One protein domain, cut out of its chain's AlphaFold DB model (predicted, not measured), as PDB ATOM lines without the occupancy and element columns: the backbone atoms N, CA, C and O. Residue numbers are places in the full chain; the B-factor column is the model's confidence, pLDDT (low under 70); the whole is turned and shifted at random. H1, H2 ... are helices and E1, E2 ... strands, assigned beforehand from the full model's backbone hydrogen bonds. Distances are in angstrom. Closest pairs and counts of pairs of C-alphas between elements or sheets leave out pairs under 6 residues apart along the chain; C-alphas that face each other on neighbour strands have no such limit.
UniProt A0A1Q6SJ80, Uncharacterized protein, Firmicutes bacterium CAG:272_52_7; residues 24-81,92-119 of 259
ATOM      1  N   THR A  24     -27.957  37.879  17.705       96.75
ATOM      2  CA  THR A  24     -27.206  37.197  18.769       96.75
ATOM      3  C   THR A  24     -25.734  37.126  18.395       96.75
ATOM      4  O   THR A  24     -25.425  36.788  17.259       96.75
ATOM      5  N   PHE A  25     -24.861  37.391  19.361       95.69
ATOM      6  CA  PHE A  25     -23.412  37.257  19.249       95.69
ATOM      7  C   PHE A  25     -22.891  36.407  20.403       95.69
ATOM      8  O   PHE A  25     -23.393  36.503  21.530       95.69
ATOM      9  N   LYS A  26     -21.909  35.562  20.107       95.12
ATOM     10  CA  LYS A  26     -21.186  34.733  21.069       95.12
ATOM     11  C   LYS A  26     -19.883  34.237  20.426       95.12
ATOM     12  O   LYS A  26     -19.914  33.970  19.229       95.12
ATOM     13  N   PRO A  27     -18.793  34.077  21.191       93.44
ATOM     14  CA  PRO A  27     -17.639  33.309  20.741       93.44
ATOM     15  C   PRO A  27     -17.993  31.814  20.695       93.44
ATOM     16  O   PRO A  27     -19.089  31.430  21.115       93.44
ATOM     17  N   ASN A  28     -17.096  30.948  20.218       88.19
ATOM     18  CA  ASN A  28     -17.364  29.502  20.137       88.19
ATOM     19  C   ASN A  28     -16.419  28.629  20.981       88.19
ATOM     20  O   ASN A  28     -16.833  27.564  21.443       88.19
ATOM     21  N   GLN A  29     -15.187  29.074  21.236       83.81
ATOM     22  CA  GLN A  29     -14.114  28.225  21.780       83.81
ATOM     23  C   GLN A  29     -13.794  28.454  23.268       83.81
ATOM     24  O   GLN A  29     -12.658  28.274  23.702       83.81
ATOM     25  N   GLY A  30     -14.772  28.879  24.078       86.62
ATOM     26  CA  GLY A  30     -14.580  29.048  25.528       86.62
ATOM     27  C   GLY A  30     -13.747  30.271  25.927       86.62
ATOM     28  O   GLY A  30     -13.544  30.507  27.116       86.62
ATOM     29  N   ARG A  31     -13.315  31.066  24.945       89.62
ATOM     30  CA  ARG A  31     -12.587  32.333  25.084       89.62
ATOM     31  C   ARG A  31     -13.544  33.509  24.901       89.62
ATOM     32  O   ARG A  31     -14.648  33.340  24.392       89.62
ATOM     33  N   SER A  32     -13.117  34.712  25.274       91.56
ATOM     34  CA  SER A  32     -13.921  35.932  25.121       91.56
ATOM     35  C   SER A  32     -14.132  36.375  23.679       91.56
ATOM     36  O   SER A  32     -14.962  37.250  23.442       91.56
ATOM     37  N   SER A  33     -13.363  35.844  22.737       90.12
ATOM     38  CA  SER A  33     -13.411  36.265  21.343       90.12
ATOM     39  C   SER A  33     -12.947  35.154  20.417       90.12
ATOM     40  O   SER A  33     -11.913  34.539  20.679       90.12
ATOM     41  N   ASP A  34     -13.753  34.920  19.390       85.56
ATOM     42  CA  ASP A  34     -13.574  33.977  18.278       85.56
ATOM     43  C   ASP A  34     -14.813  34.157  17.390       85.56
ATOM     44  O   ASP A  34     -15.913  33.843  17.850       85.56
ATOM     45  N   GLU A  35     -14.681  34.796  16.228       83.56
ATOM     46  CA  GLU A  35     -15.761  35.224  15.312       83.56
ATOM     47  C   GLU A  35     -16.773  36.226  15.915       83.56
ATOM     48  O   GLU A  35     -17.723  36.675  15.273       83.56
ATOM     49  N   ALA A  36     -16.607  36.580  17.189       89.50
ATOM     50  CA  ALA A  36     -17.419  37.549  17.907       89.50
ATOM     51  C   ALA A  36     -16.577  38.296  18.937       89.50
ATOM     52  O   ALA A  36     -15.823  37.701  19.709       89.50
ATOM     53  N   TRP A  37     -16.769  39.610  19.007       91.38
ATOM     54  CA  TRP A  37     -16.031  40.499  19.898       91.38
ATOM     55  C   TRP A  37     -16.955  41.043  21.008       91.38
ATOM     56  O   TRP A  37     -18.110  41.359  20.718       91.38
ATOM     57  N   PRO A  38     -16.523  41.165  22.284       95.12
ATOM     58  CA  PRO A  38     -17.401  41.570  23.385       95.12
ATOM     59  C   PRO A  38     -17.612  43.091  23.468       95.12
ATOM     60  O   PRO A  38     -17.802  43.621  24.565       95.12
ATOM     61  N   PHE A  39     -17.582  43.796  22.336       95.94
ATOM     62  CA  PHE A  39     -17.759  45.245  22.235       95.94
ATOM     63  C   PHE A  39     -18.805  45.564  21.171       95.94
ATOM     64  O   PHE A  39     -18.735  45.051  20.058       95.94
ATOM     65  N   PHE A  40     -19.773  46.410  21.515       96.69
ATOM     66  CA  PHE A  40     -20.905  46.726  20.649       96.69
ATOM     67  C   PHE A  40     -21.219  48.212  20.690       96.69
ATOM     68  O   PHE A  40     -21.473  48.755  21.765       96.69
ATOM     69  N   ASP A  41     -21.298  48.832  19.518       96.94
ATOM     70  CA  ASP A  41     -21.906  50.147  19.363       96.94
ATOM     71  C   ASP A  41     -23.399  49.982  19.058       96.94
ATOM     72  O   ASP A  41     -23.793  49.286  18.121       96.94
ATOM     73  N   ILE A  42     -24.249  50.626  19.856       96.62
ATOM     74  CA  ILE A  42     -25.687  50.720  19.608       96.62
ATOM     75  C   ILE A  42     -25.973  52.184  19.291       96.62
ATOM     76  O   ILE A  42     -25.884  53.049  20.165       96.62
ATOM     77  N   LEU A  43     -26.286  52.450  18.026       96.12
ATOM     78  CA  LEU A  43     -26.366  53.796  17.468       96.12
ATOM     79  C   LEU A  43     -27.817  54.262  17.323       96.12
ATOM     80  O   LEU A  43     -28.687  53.498  16.898       96.12
ATOM     81  N   GLY A  44     -28.051  55.524  17.667       92.75
ATOM     82  CA  GLY A  44     -29.268  56.274  17.374       92.75
ATOM     83  C   GLY A  44     -28.967  57.499  16.510       92.75
ATOM     84  O   GLY A  44     -27.896  57.613  15.907       92.75
ATOM     85  N   ASP A  45     -29.908  58.440  16.463       92.81
ATOM     86  CA  ASP A  45     -29.747  59.680  15.703       92.81
ATOM     87  C   ASP A  45     -28.765  60.623  16.413       92.81
ATOM     88  O   ASP A  45     -29.114  61.299  17.379       92.81
ATOM     89  N   ASN A  46     -27.524  60.676  15.915       94.38
ATOM     90  CA  ASN A  46     -26.439  61.509  16.455       94.38
ATOM     91  C   ASN A  46     -26.138  61.255  17.948       94.38
ATOM     92  O   ASN A  46     -25.757  62.167  18.683       94.38
ATOM     93  N   CYS A  47     -26.320  60.017  18.401       95.81
ATOM     94  CA  CYS A  47     -25.971  59.552  19.739       95.81
ATOM     95  C   CYS A  47     -25.827  58.026  19.744       95.81
ATOM     96  O   CYS A  47     -26.130  57.344  18.759       95.81
ATOM     97  N   GLY A  48     -25.393  57.470  20.866       96.31
ATOM     98  CA  GLY A  48     -25.353  56.028  21.036       96.31
ATOM     99  C   GLY A  48     -24.840  55.596  22.397       96.31
ATOM    100  O   GLY A  48     -24.652  56.391  23.321       96.31
ATOM    101  N   LEU A  49     -24.619  54.291  22.508       96.25
ATOM    102  CA  LEU A  49     -23.893  53.700  23.620       96.25
ATOM    103  C   LEU A  49     -22.903  52.653  23.113       96.25
ATOM    104  O   LEU A  49     -23.220  51.878  22.212       96.25
ATOM    105  N   LEU A  50     -21.731  52.611  23.738       97.75
ATOM    106  CA  LEU A  50     -20.792  51.503  23.632       97.75
ATOM    107  C   LEU A  50     -21.013  50.572  24.823       97.75
ATOM    108  O   LEU A  50     -20.916  50.994  25.980       97.75
ATOM    109  N   LEU A  51     -21.297  49.306  24.535       97.69
ATOM    110  CA  LEU A  51     -21.402  48.224  25.506       97.69
ATOM    111  C   LEU A  51     -20.162  47.333  25.418       97.69
ATOM    112  O   LEU A  51     -19.861  46.813  24.347       97.69
ATOM    113  N   ALA A  52     -19.508  47.084  26.551       96.88
ATOM    114  CA  ALA A  52     -18.467  46.067  26.675       96.88
ATOM    115  C   ALA A  52     -18.880  44.970  27.667       96.88
ATOM    116  O   ALA A  52     -19.310  45.275  28.785       96.88
ATOM    117  N   VAL A  53     -18.716  43.700  27.280       96.94
ATOM    118  CA  VAL A  53     -18.927  42.528  28.146       96.94
ATOM    119  C   VAL A  53     -17.592  42.123  28.776       96.94
ATOM    120  O   VAL A  53     -16.729  41.536  28.134       96.94
ATOM    121  N   GLY A  54     -17.416  42.428  30.059       95.50
ATOM    122  CA  GLY A  54     -16.225  42.083  30.833       95.50
ATOM    123  C   GLY A  54     -16.262  40.638  31.328       95.50
ATOM    124  O   GLY A  54     -16.571  40.377  32.495       95.50
ATOM    125  N   TRP A  55     -15.955  39.701  30.432       95.25
ATOM    126  CA  TRP A  55     -15.795  38.278  30.727       95.25
ATOM    127  C   TRP A  55     -14.768  37.655  29.780       95.25
ATOM    128  O   TRP A  55     -14.879  37.820  28.571       95.25
ATOM    129  N   SER A  56     -13.775  36.943  30.321       93.75
ATOM    130  CA  SER A  56     -12.694  36.322  29.536       93.75
ATOM    131  C   SER A  56     -13.068  34.961  28.934       93.75
ATOM    132  O   SER A  56     -12.350  34.459  28.073       93.75
ATOM    133  N   GLY A  57     -14.176  34.364  29.383       93.12
ATOM    134  CA  GLY A  57     -14.679  33.089  28.876       93.12
ATOM    135  C   GLY A  57     -15.861  33.241  27.917       93.12
ATOM    136  O   GLY A  57     -16.144  34.319  27.400       93.12
ATOM    137  N   GLN A  58     -16.619  32.157  27.758       94.50
ATOM    138  CA  GLN A  58     -17.809  32.106  26.908       94.50
ATOM    139  C   GLN A  58     -18.934  33.043  27.392       94.50
ATOM    140  O   GLN A  58     -19.438  32.919  28.516       94.50
ATOM    141  N   TRP A  59     -19.407  33.928  26.517       96.31
ATOM    142  CA  TRP A  59     -20.542  34.825  26.764       96.31
ATOM    143  C   TRP A  59     -21.556  34.771  25.616       96.31
ATOM    144  O   TRP A  59     -21.337  34.149  24.583       96.31
ATOM    145  N   LYS A  60     -22.718  35.389  25.815       97.06
ATOM    146  CA  LYS A  60     -23.741  35.566  24.782       97.06
ATOM    147  C   LYS A  60     -24.414  36.911  24.973       97.06
ATOM    148  O   LYS A  60     -24.885  37.189  26.073       97.06
ATOM    149  N   ALA A  61     -24.493  37.698  23.906       97.50
ATOM    150  CA  ALA A  61     -25.210  38.966  23.864       97.50
ATOM    151  C   ALA A  61     -26.301  38.919  22.789       97.50
ATOM    152  O   ALA A  61     -26.111  38.339  21.720       97.50
ATOM    153  N   LYS A  62     -27.464  39.496  23.078       97.81
ATOM    154  CA  LYS A  62     -28.610  39.568  22.178       97.81
ATOM    155  C   LYS A  62     -29.173  40.975  22.146       97.81
ATOM    156  O   LYS A  62     -29.348  41.596  23.194       97.81
ATOM    157  N   PHE A  63     -29.515  41.423  20.947       98.06
ATOM    158  CA  PHE A  63     -30.009  42.761  20.661       98.06
ATOM    159  C   PHE A  63     -31.269  42.685  19.809       98.06
ATOM    160  O   PHE A  63     -31.350  41.879  18.880       98.06
ATOM    161  N   ARG A  64     -32.254  43.523  20.110       97.75
ATOM    162  CA  ARG A  64     -33.409  43.767  19.240       97.75
ATOM    163  C   ARG A  64     -33.933  45.172  19.458       97.75
ATOM    164  O   ARG A  64     -33.599  45.810  20.457       97.75
ATOM    165  N   GLU A  65     -34.783  45.619  18.557       96.88
ATOM    166  CA  GLU A  65     -35.565  46.826  18.763       96.88
ATOM    167  C   GLU A  65     -36.916  46.446  19.396       96.88
ATOM    168  O   GLU A  65     -37.445  45.350  19.182       96.88
ATOM    169  N   ARG A  66     -37.428  47.317  20.268       96.94
ATOM    170  CA  ARG A  66     -38.790  47.252  20.792       96.94
ATOM    171  C   ARG A  66     -39.259  48.651  21.185       96.94
ATOM    172  O   ARG A  66     -38.640  49.278  22.043       96.94
ATOM    173  N   ASP A  67     -40.395  49.082  20.644       95.06
ATOM    174  CA  ASP A  67     -41.077  50.334  21.010       95.06
ATOM    175  C   ASP A  67     -40.169  51.584  20.907       95.06
ATOM    176  O   ASP A  67     -40.160  52.451  21.783       95.06
ATOM    177  N   GLY A  68     -39.357  51.654  19.851       89.75
ATOM    178  CA  GLY A  68     -38.368  52.699  19.583       89.75
ATOM    179  C   GLY A  68     -37.077  52.583  20.398       89.75
ATOM    180  O   GLY A  68     -36.300  53.533  20.437       89.75
ATOM    181  N   LYS A  69     -36.848  51.465  21.100       92.00
ATOM    182  CA  LYS A  69     -35.731  51.296  22.044       92.00
ATOM    183  C   LYS A  69     -34.911  50.051  21.736       92.00
ATOM    184  O   LYS A  69     -35.448  49.012  21.361       92.00
ATOM    185  N   ALA A  70     -33.606  50.125  21.982       94.25
ATOM    186  CA  ALA A  70     -32.753  48.946  21.984       94.25
ATOM    187  C   ALA A  70     -32.997  48.114  23.253       94.25
ATOM    188  O   ALA A  70     -32.923  48.622  24.372       94.25
ATOM    189  N   VAL A  71     -33.265  46.821  23.081       96.94
ATOM    190  CA  VAL A  71     -33.329  45.840  24.169       96.94
ATOM    191  C   VAL A  71     -32.092  44.962  24.091       96.94
ATOM    192  O   VAL A  71     -31.831  44.346  23.057       96.94
ATOM    193  N   ILE A  72     -31.362  44.887  25.200       97.25
ATOM    194  CA  ILE A  72     -30.079  44.194  25.302       97.25
ATOM    195  C   ILE A  72     -30.183  43.102  26.367       97.25
ATOM    196  O   ILE A  72     -30.666  43.345  27.472       97.25
ATOM    197  N   GLN A  73     -29.717  41.898  26.046       97.19
ATOM    198  CA  GLN A  73     -29.531  40.805  27.001       97.19
ATOM    199  C   GLN A  73     -28.127  40.244  26.843       97.19
ATOM    200  O   GLN A  73     -27.781  39.800  25.755       97.19
ATOM    201  N   ALA A  74     -27.328  40.224  27.905       96.81
ATOM    202  CA  ALA A  74     -25.975  39.682  27.852       96.81
ATOM    203  C   ALA A  74     -25.632  38.912  29.127       96.81
ATOM    204  O   ALA A  74     -26.082  39.283  30.207       96.81
ATOM    205  N   GLY A  75     -24.822  37.861  29.022       95.81
ATOM    206  CA  GLY A  75     -24.388  37.056  30.165       95.81
ATOM    207  C   GLY A  75     -23.506  35.880  29.759       95.81
ATOM    208  O   GLY A  75     -23.125  35.751  28.597       95.81
ATOM    209  N   MET A  76     -23.201  35.004  30.715       95.44
ATOM    210  CA  MET A  76     -22.541  33.723  30.443       95.44
ATOM    211  C   MET A  76     -23.446  32.841  29.567       95.44
ATOM    212  O   MET A  76     -24.632  32.695  29.865       95.44
ATOM    213  N   GLU A  77     -22.922  32.250  28.484       94.25
ATOM    214  CA  GLU A  77     -23.774  31.552  27.500       94.25
ATOM    215  C   GLU A  77     -24.512  30.347  28.101       94.25
ATOM    216  O   GLU A  77     -25.692  30.140  27.786       94.25
ATOM    217  N   ARG A  78     -23.796  29.563  28.916       88.50
ATOM    218  CA  ARG A  78     -24.184  28.228  29.399       88.50
ATOM    219  C   ARG A  78     -24.107  28.110  30.926       88.50
ATOM    220  O   ARG A  78     -23.725  27.064  31.438       88.50
ATOM    221  N   LEU A  79     -24.426  29.179  31.662       89.94
ATOM    222  CA  LEU A  79     -24.445  29.104  33.124       89.94
ATOM    223  C   LEU A  79     -25.552  28.144  33.586       89.94
ATOM    224  O   LEU A  79     -26.735  28.435  33.424       89.94
ATOM    225  N   ASN A  80     -25.146  27.025  34.176       91.31
ATOM    226  CA  ASN A  80     -26.010  26.079  34.870       91.31
ATOM    227  C   ASN A  80     -25.347  25.762  36.211       91.31
ATOM    228  O   ASN A  80     -24.315  25.096  36.246       91.31
ATOM    229  N   THR A  81     -25.878  26.319  37.293       91.12
ATOM    230  CA  THR A  81     -25.254  26.268  38.618       91.12
ATOM    231  C   THR A  81     -26.311  26.059  39.695       91.12
ATOM    232  O   THR A  81     -27.495  26.320  39.476       91.12
ATOM    233  N   PRO A  92     -20.842  38.335  34.566       95.81
ATOM    234  CA  PRO A  92     -19.988  39.259  33.830       95.81
ATOM    235  C   PRO A  92     -20.168  40.703  34.303       95.81
ATOM    236  O   PRO A  92     -21.272  41.121  34.642       95.81
ATOM    237  N   SER A  93     -19.085  41.479  34.293       95.94
ATOM    238  CA  SER A  93     -19.182  42.932  34.448       95.94
ATOM    239  C   SER A  93     -19.556  43.569  33.114       95.94
ATOM    240  O   SER A  93     -19.191  43.045  32.063       95.94
ATOM    241  N   TYR A  94     -20.209  44.726  33.137       96.81
ATOM    242  CA  TYR A  94     -20.556  45.461  31.923       96.81
ATOM    243  C   TYR A  94     -20.071  46.899  32.031       96.81
ATOM    244  O   TYR A  94     -20.276  47.547  33.056       96.81
ATOM    245  N   SER A  95     -19.458  47.403  30.962       96.69
ATOM    246  CA  SER A  95     -19.212  48.835  30.799       96.69
ATOM    247  C   SER A  95     -20.197  49.380  29.780       96.69
ATOM    248  O   SER A  95     -20.295  48.847  28.676       96.69
ATOM    249  N   VAL A  96     -20.915  50.438  30.150       96.69
ATOM    250  CA  VAL A  96     -21.858  51.138  29.274       96.69
ATOM    251  C   VAL A  96     -21.421  52.592  29.186       96.69
ATOM    252  O   VAL A  96     -21.443  53.313  30.180       96.69
ATOM    253  N   THR A  97     -20.985  53.013  28.002       96.94
ATOM    254  CA  THR A  97     -20.550  54.387  27.730       96.94
ATOM    255  C   THR A  97     -21.560  55.055  26.818       96.94
ATOM    256  O   THR A  97     -21.606  54.746  25.633       96.94
ATOM    257  N   TYR A  98     -22.361  55.964  27.366       96.94
ATOM    258  CA  TYR A  98     -23.259  56.811  26.581       96.94
ATOM    259  C   TYR A  98     -22.478  57.949  25.928       96.94
ATOM    260  O   TYR A  98     -21.550  58.491  26.536       96.94
ATOM    261  N   PHE A  99     -22.862  58.320  24.713       97.31
ATOM    262  CA  PHE A  99     -22.253  59.432  23.998       97.31
ATOM    263  C   PHE A  99     -23.254  60.137  23.081       97.31
ATOM    264  O   PHE A  99     -24.129  59.506  22.490       97.31
ATOM    265  N   ASP A 100     -23.061  61.443  22.928       97.50
ATOM    266  CA  ASP A 100     -23.658  62.244  21.863       97.50
ATOM    267  C   ASP A 100     -22.627  62.418  20.742       97.50
ATOM    268  O   ASP A 100     -21.430  62.573  21.000       97.50
ATOM    269  N   GLY A 101     -23.080  62.405  19.492       96.00
ATOM    270  CA  GLY A 101     -22.225  62.464  18.311       96.00
ATOM    271  C   GLY A 101     -21.866  61.088  17.750       96.00
ATOM    272  O   GLY A 101     -22.689  60.173  17.722       96.00
ATOM    273  N   THR A 102     -20.640  60.963  17.243       96.00
ATOM    274  CA  THR A 102     -20.196  59.785  16.483       96.00
ATOM    275  C   THR A 102     -19.697  58.652  17.384       96.00
ATOM    276  O   THR A 102     -19.289  58.876  18.529       96.00
ATOM    277  N   ALA A 103     -19.669  57.426  16.853       94.81
ATOM    278  CA  ALA A 103     -19.146  56.256  17.560       94.81
ATOM    279  C   ALA A 103     -17.685  56.453  18.003       94.81
ATOM    280  O   ALA A 103     -17.322  56.115  19.127       94.81
ATOM    281  N   GLU A 104     -16.855  57.099  17.179       95.75
ATOM    282  CA  GLU A 104     -15.447  57.373  17.487       95.75
ATOM    283  C   GLU A 104     -15.287  58.273  18.718       95.75
ATOM    284  O   GLU A 104     -14.340  58.111  19.498       95.75
ATOM    285  N   TYR A 105     -16.212  59.218  18.920       96.56
ATOM    286  CA  TYR A 105     -16.243  60.030  20.132       96.56
ATOM    287  C   TYR A 105     -16.548  59.162  21.361       96.56
ATOM    288  O   TYR A 105     -15.810  59.223  22.351       96.56
ATOM    289  N   GLY A 106     -17.546  58.280  21.261       96.62
ATOM    290  CA  GLY A 106     -17.846  57.261  22.270       96.62
ATOM    291  C   GLY A 106     -16.653  56.359  22.590       96.62
ATOM    292  O   GLY A 106     -16.308  56.165  23.760       96.62
ATOM    293  N   HIS A 107     -15.940  55.883  21.566       96.19
ATOM    294  CA  HIS A 107     -14.732  55.070  21.732       96.19
ATOM    295  C   HIS A 107     -13.640  55.822  22.488       96.19
ATOM    296  O   HIS A 107     -12.950  55.237  23.317       96.19
ATOM    297  N   ASN A 108     -13.472  57.121  22.241       96.75
ATOM    298  CA  ASN A 108     -12.483  57.930  22.953       96.75
ATOM    299  C   ASN A 108     -12.831  58.126  24.434       96.75
ATOM    300  O   ASN A 108     -11.924  58.125  25.270       96.75
ATOM    301  N   ILE A 109     -14.118  58.246  24.778       96.81
ATOM    302  CA  ILE A 109     -14.564  58.242  26.179       96.81
ATOM    303  C   ILE A 109     -14.232  56.889  26.818       96.81
ATOM    304  O   ILE A 109     -13.592  56.845  27.872       96.81
ATOM    305  N   PHE A 110     -14.589  55.791  26.147       96.19
ATOM    306  CA  PHE A 110     -14.327  54.441  26.636       96.19
ATOM    307  C   PHE A 110     -12.826  54.163  26.823       96.19
ATOM    308  O   PHE A 110     -12.410  53.693  27.880       96.19
ATOM    309  N   ARG A 111     -11.971  54.540  25.862       94.62
ATOM    310  CA  ARG A 111     -10.506  54.407  25.986       94.62
ATOM    311  C   ARG A 111      -9.967  55.147  27.208       94.62
ATOM    312  O   ARG A 111      -9.135  54.601  27.921       94.62
ATOM    313  N   ARG A 112     -10.448  56.363  27.495       93.50
ATOM    314  CA  ARG A 112     -10.034  57.114  28.697       93.50
ATOM    315  C   ARG A 112     -10.440  56.403  29.988       93.50
ATOM    316  O   ARG A 112      -9.651  56.394  30.930       93.50
ATOM    317  N   LEU A 113     -11.631  55.801  30.027       93.38
ATOM    318  CA  LEU A 113     -12.077  54.974  31.152       93.38
ATOM    319  C   LEU A 113     -11.137  53.776  31.352       93.38
ATOM    320  O   LEU A 113     -10.650  53.574  32.463       93.38
ATOM    321  N   ILE A 114     -10.849  53.028  30.279       92.75
ATOM    322  CA  ILE A 114      -9.941  51.875  30.321       92.75
ATOM    323  C   ILE A 114      -8.557  52.287  30.823       92.75
ATOM    324  O   ILE A 114      -8.100  51.743  31.824       92.75
ATOM    325  N   LEU A 115      -7.946  53.304  30.215       90.00
ATOM    326  CA  LEU A 115      -6.601  53.761  30.578       90.00
ATOM    327  C   LEU A 115      -6.498  54.256  32.022       90.00
ATOM    328  O   LEU A 115      -5.459  54.085  32.651       90.00
ATOM    329  N   LYS A 116      -7.555  54.880  32.547       89.69
ATOM    330  CA  LYS A 116      -7.546  55.446  33.898       89.69
ATOM    331  C   LYS A 116      -7.841  54.414  34.991       89.69
ATOM    332  O   LYS A 116      -7.353  54.582  36.105       89.69
ATOM    333  N   HIS A 117      -8.672  53.410  34.711       90.19
ATOM    334  CA  HIS A 117      -9.243  52.549  35.757       90.19
ATOM    335  C   HIS A 117      -9.010  51.048  35.565       90.19
ATOM    336  O   HIS A 117      -9.082  50.312  36.545       90.19
ATOM    337  N   TYR A 118      -8.753  50.587  34.340       89.62
ATOM    338  CA  TYR A 118      -8.688  49.159  34.008       89.62
ATOM    339  C   TYR A 118      -7.356  48.730  33.383       89.62
ATOM    340  O   TYR A 118      -7.111  47.537  33.222       89.62
ATOM    341  N   THR A 119      -6.481  49.672  33.039       88.50
ATOM    342  CA  THR A 119      -5.108  49.381  32.624       88.50
ATOM    343  C   THR A 119      -4.212  49.262  33.859       88.50
ATOM    344  O   THR A 119      -4.262  50.148  34.713       88.50
TER     345      THR A 119
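This is residues 24 to 81 and 92 to 119 of the 259 residues of an uncharacterized protein of Firmicutes bacterium CAG:272_52_7 (UniProt A0A1Q6SJ80). What would one see first? A sheet of three strands, E1, E2 and E5, makes the middle, with the helix H1 packed slantwise over one face and the hairpin of E3 and E4, a second small sheet, partly face to face with the other face. Residues 24 to 38, with no named element, come before E1, and residues 24 to 25 pair with E3. What is it made of? The printed part has 86 residues with five named strands and one named helix, in the order E1 E2 E3 E4 E5 H1; both sheets, E1 - E2 - E5 and E3 - E4, are antiparallel, and the class is mixed, helices and strands. How large is it? It is compact, with a radius of gyration of the C-alphas of 13.7 A and spans of 39 by 37 by 23 A.

How is the larger sheet joined? E2, residues 47 to 54, is its inner strand, with E1, residues 39 to 44, and E5, residues 93 to 100, as edge strands. E1 and E2 form a hairpin, at 161 degrees, with N 42 and O 49 at 2.9 A; E2 and E5 are antiparallel at 166 degrees, with N 50 and O 97 at 2.9 A. Where is the helix? H1, residues 103 to 117, is on one face of this sheet, two layers of helix and sheet, at a height over the sheet of 8.4 A; it lies over E5 and, only just, over E2, on which 3 of its C-alphas fall, and runs slantwise to the strands, at 42 degrees to E5 on the local plane. Its closest C-alphas to E5 are Gly 106 and Phe 99, 5.2 A apart, and every O i to N i+4 pair in H1 is within hydrogen-bond range. How does the second sheet stand? E3, residues 59 to 66, and E4, residues 69 to 76, form a hairpin, with N 62 and O 73 at 2.7 A, and with the larger sheet a sandwich, two sheets face to face, their best planes 9 degrees apart. The closest C-alphas of E2 and E4 are Val 53 and Ala 74, 7.6 A apart, while E3 and E5 are apart.

Where do the strands run? E1 begins at C-alpha 39, (-17.759, 45.245, 22.235); E2 and E3 each measure 22.9 A, E4 and E5 each 23.5 A. Where does the helix end? H1, 21.0 A long, ends at C-alpha 117, (-9.243, 52.549, 35.757).

Is anything missing? Residues 82 to 91 are not printed, and C-alphas 81 and 92 are 14.8 A apart across the cut. Are any links long? The links printed whole, E1 to E2, E2 to E3, E3 to E4 and E5 to H1, are tight. How sure is the model? The mean pLDDT of the printed part is 94.3, and no printed residue is under 70.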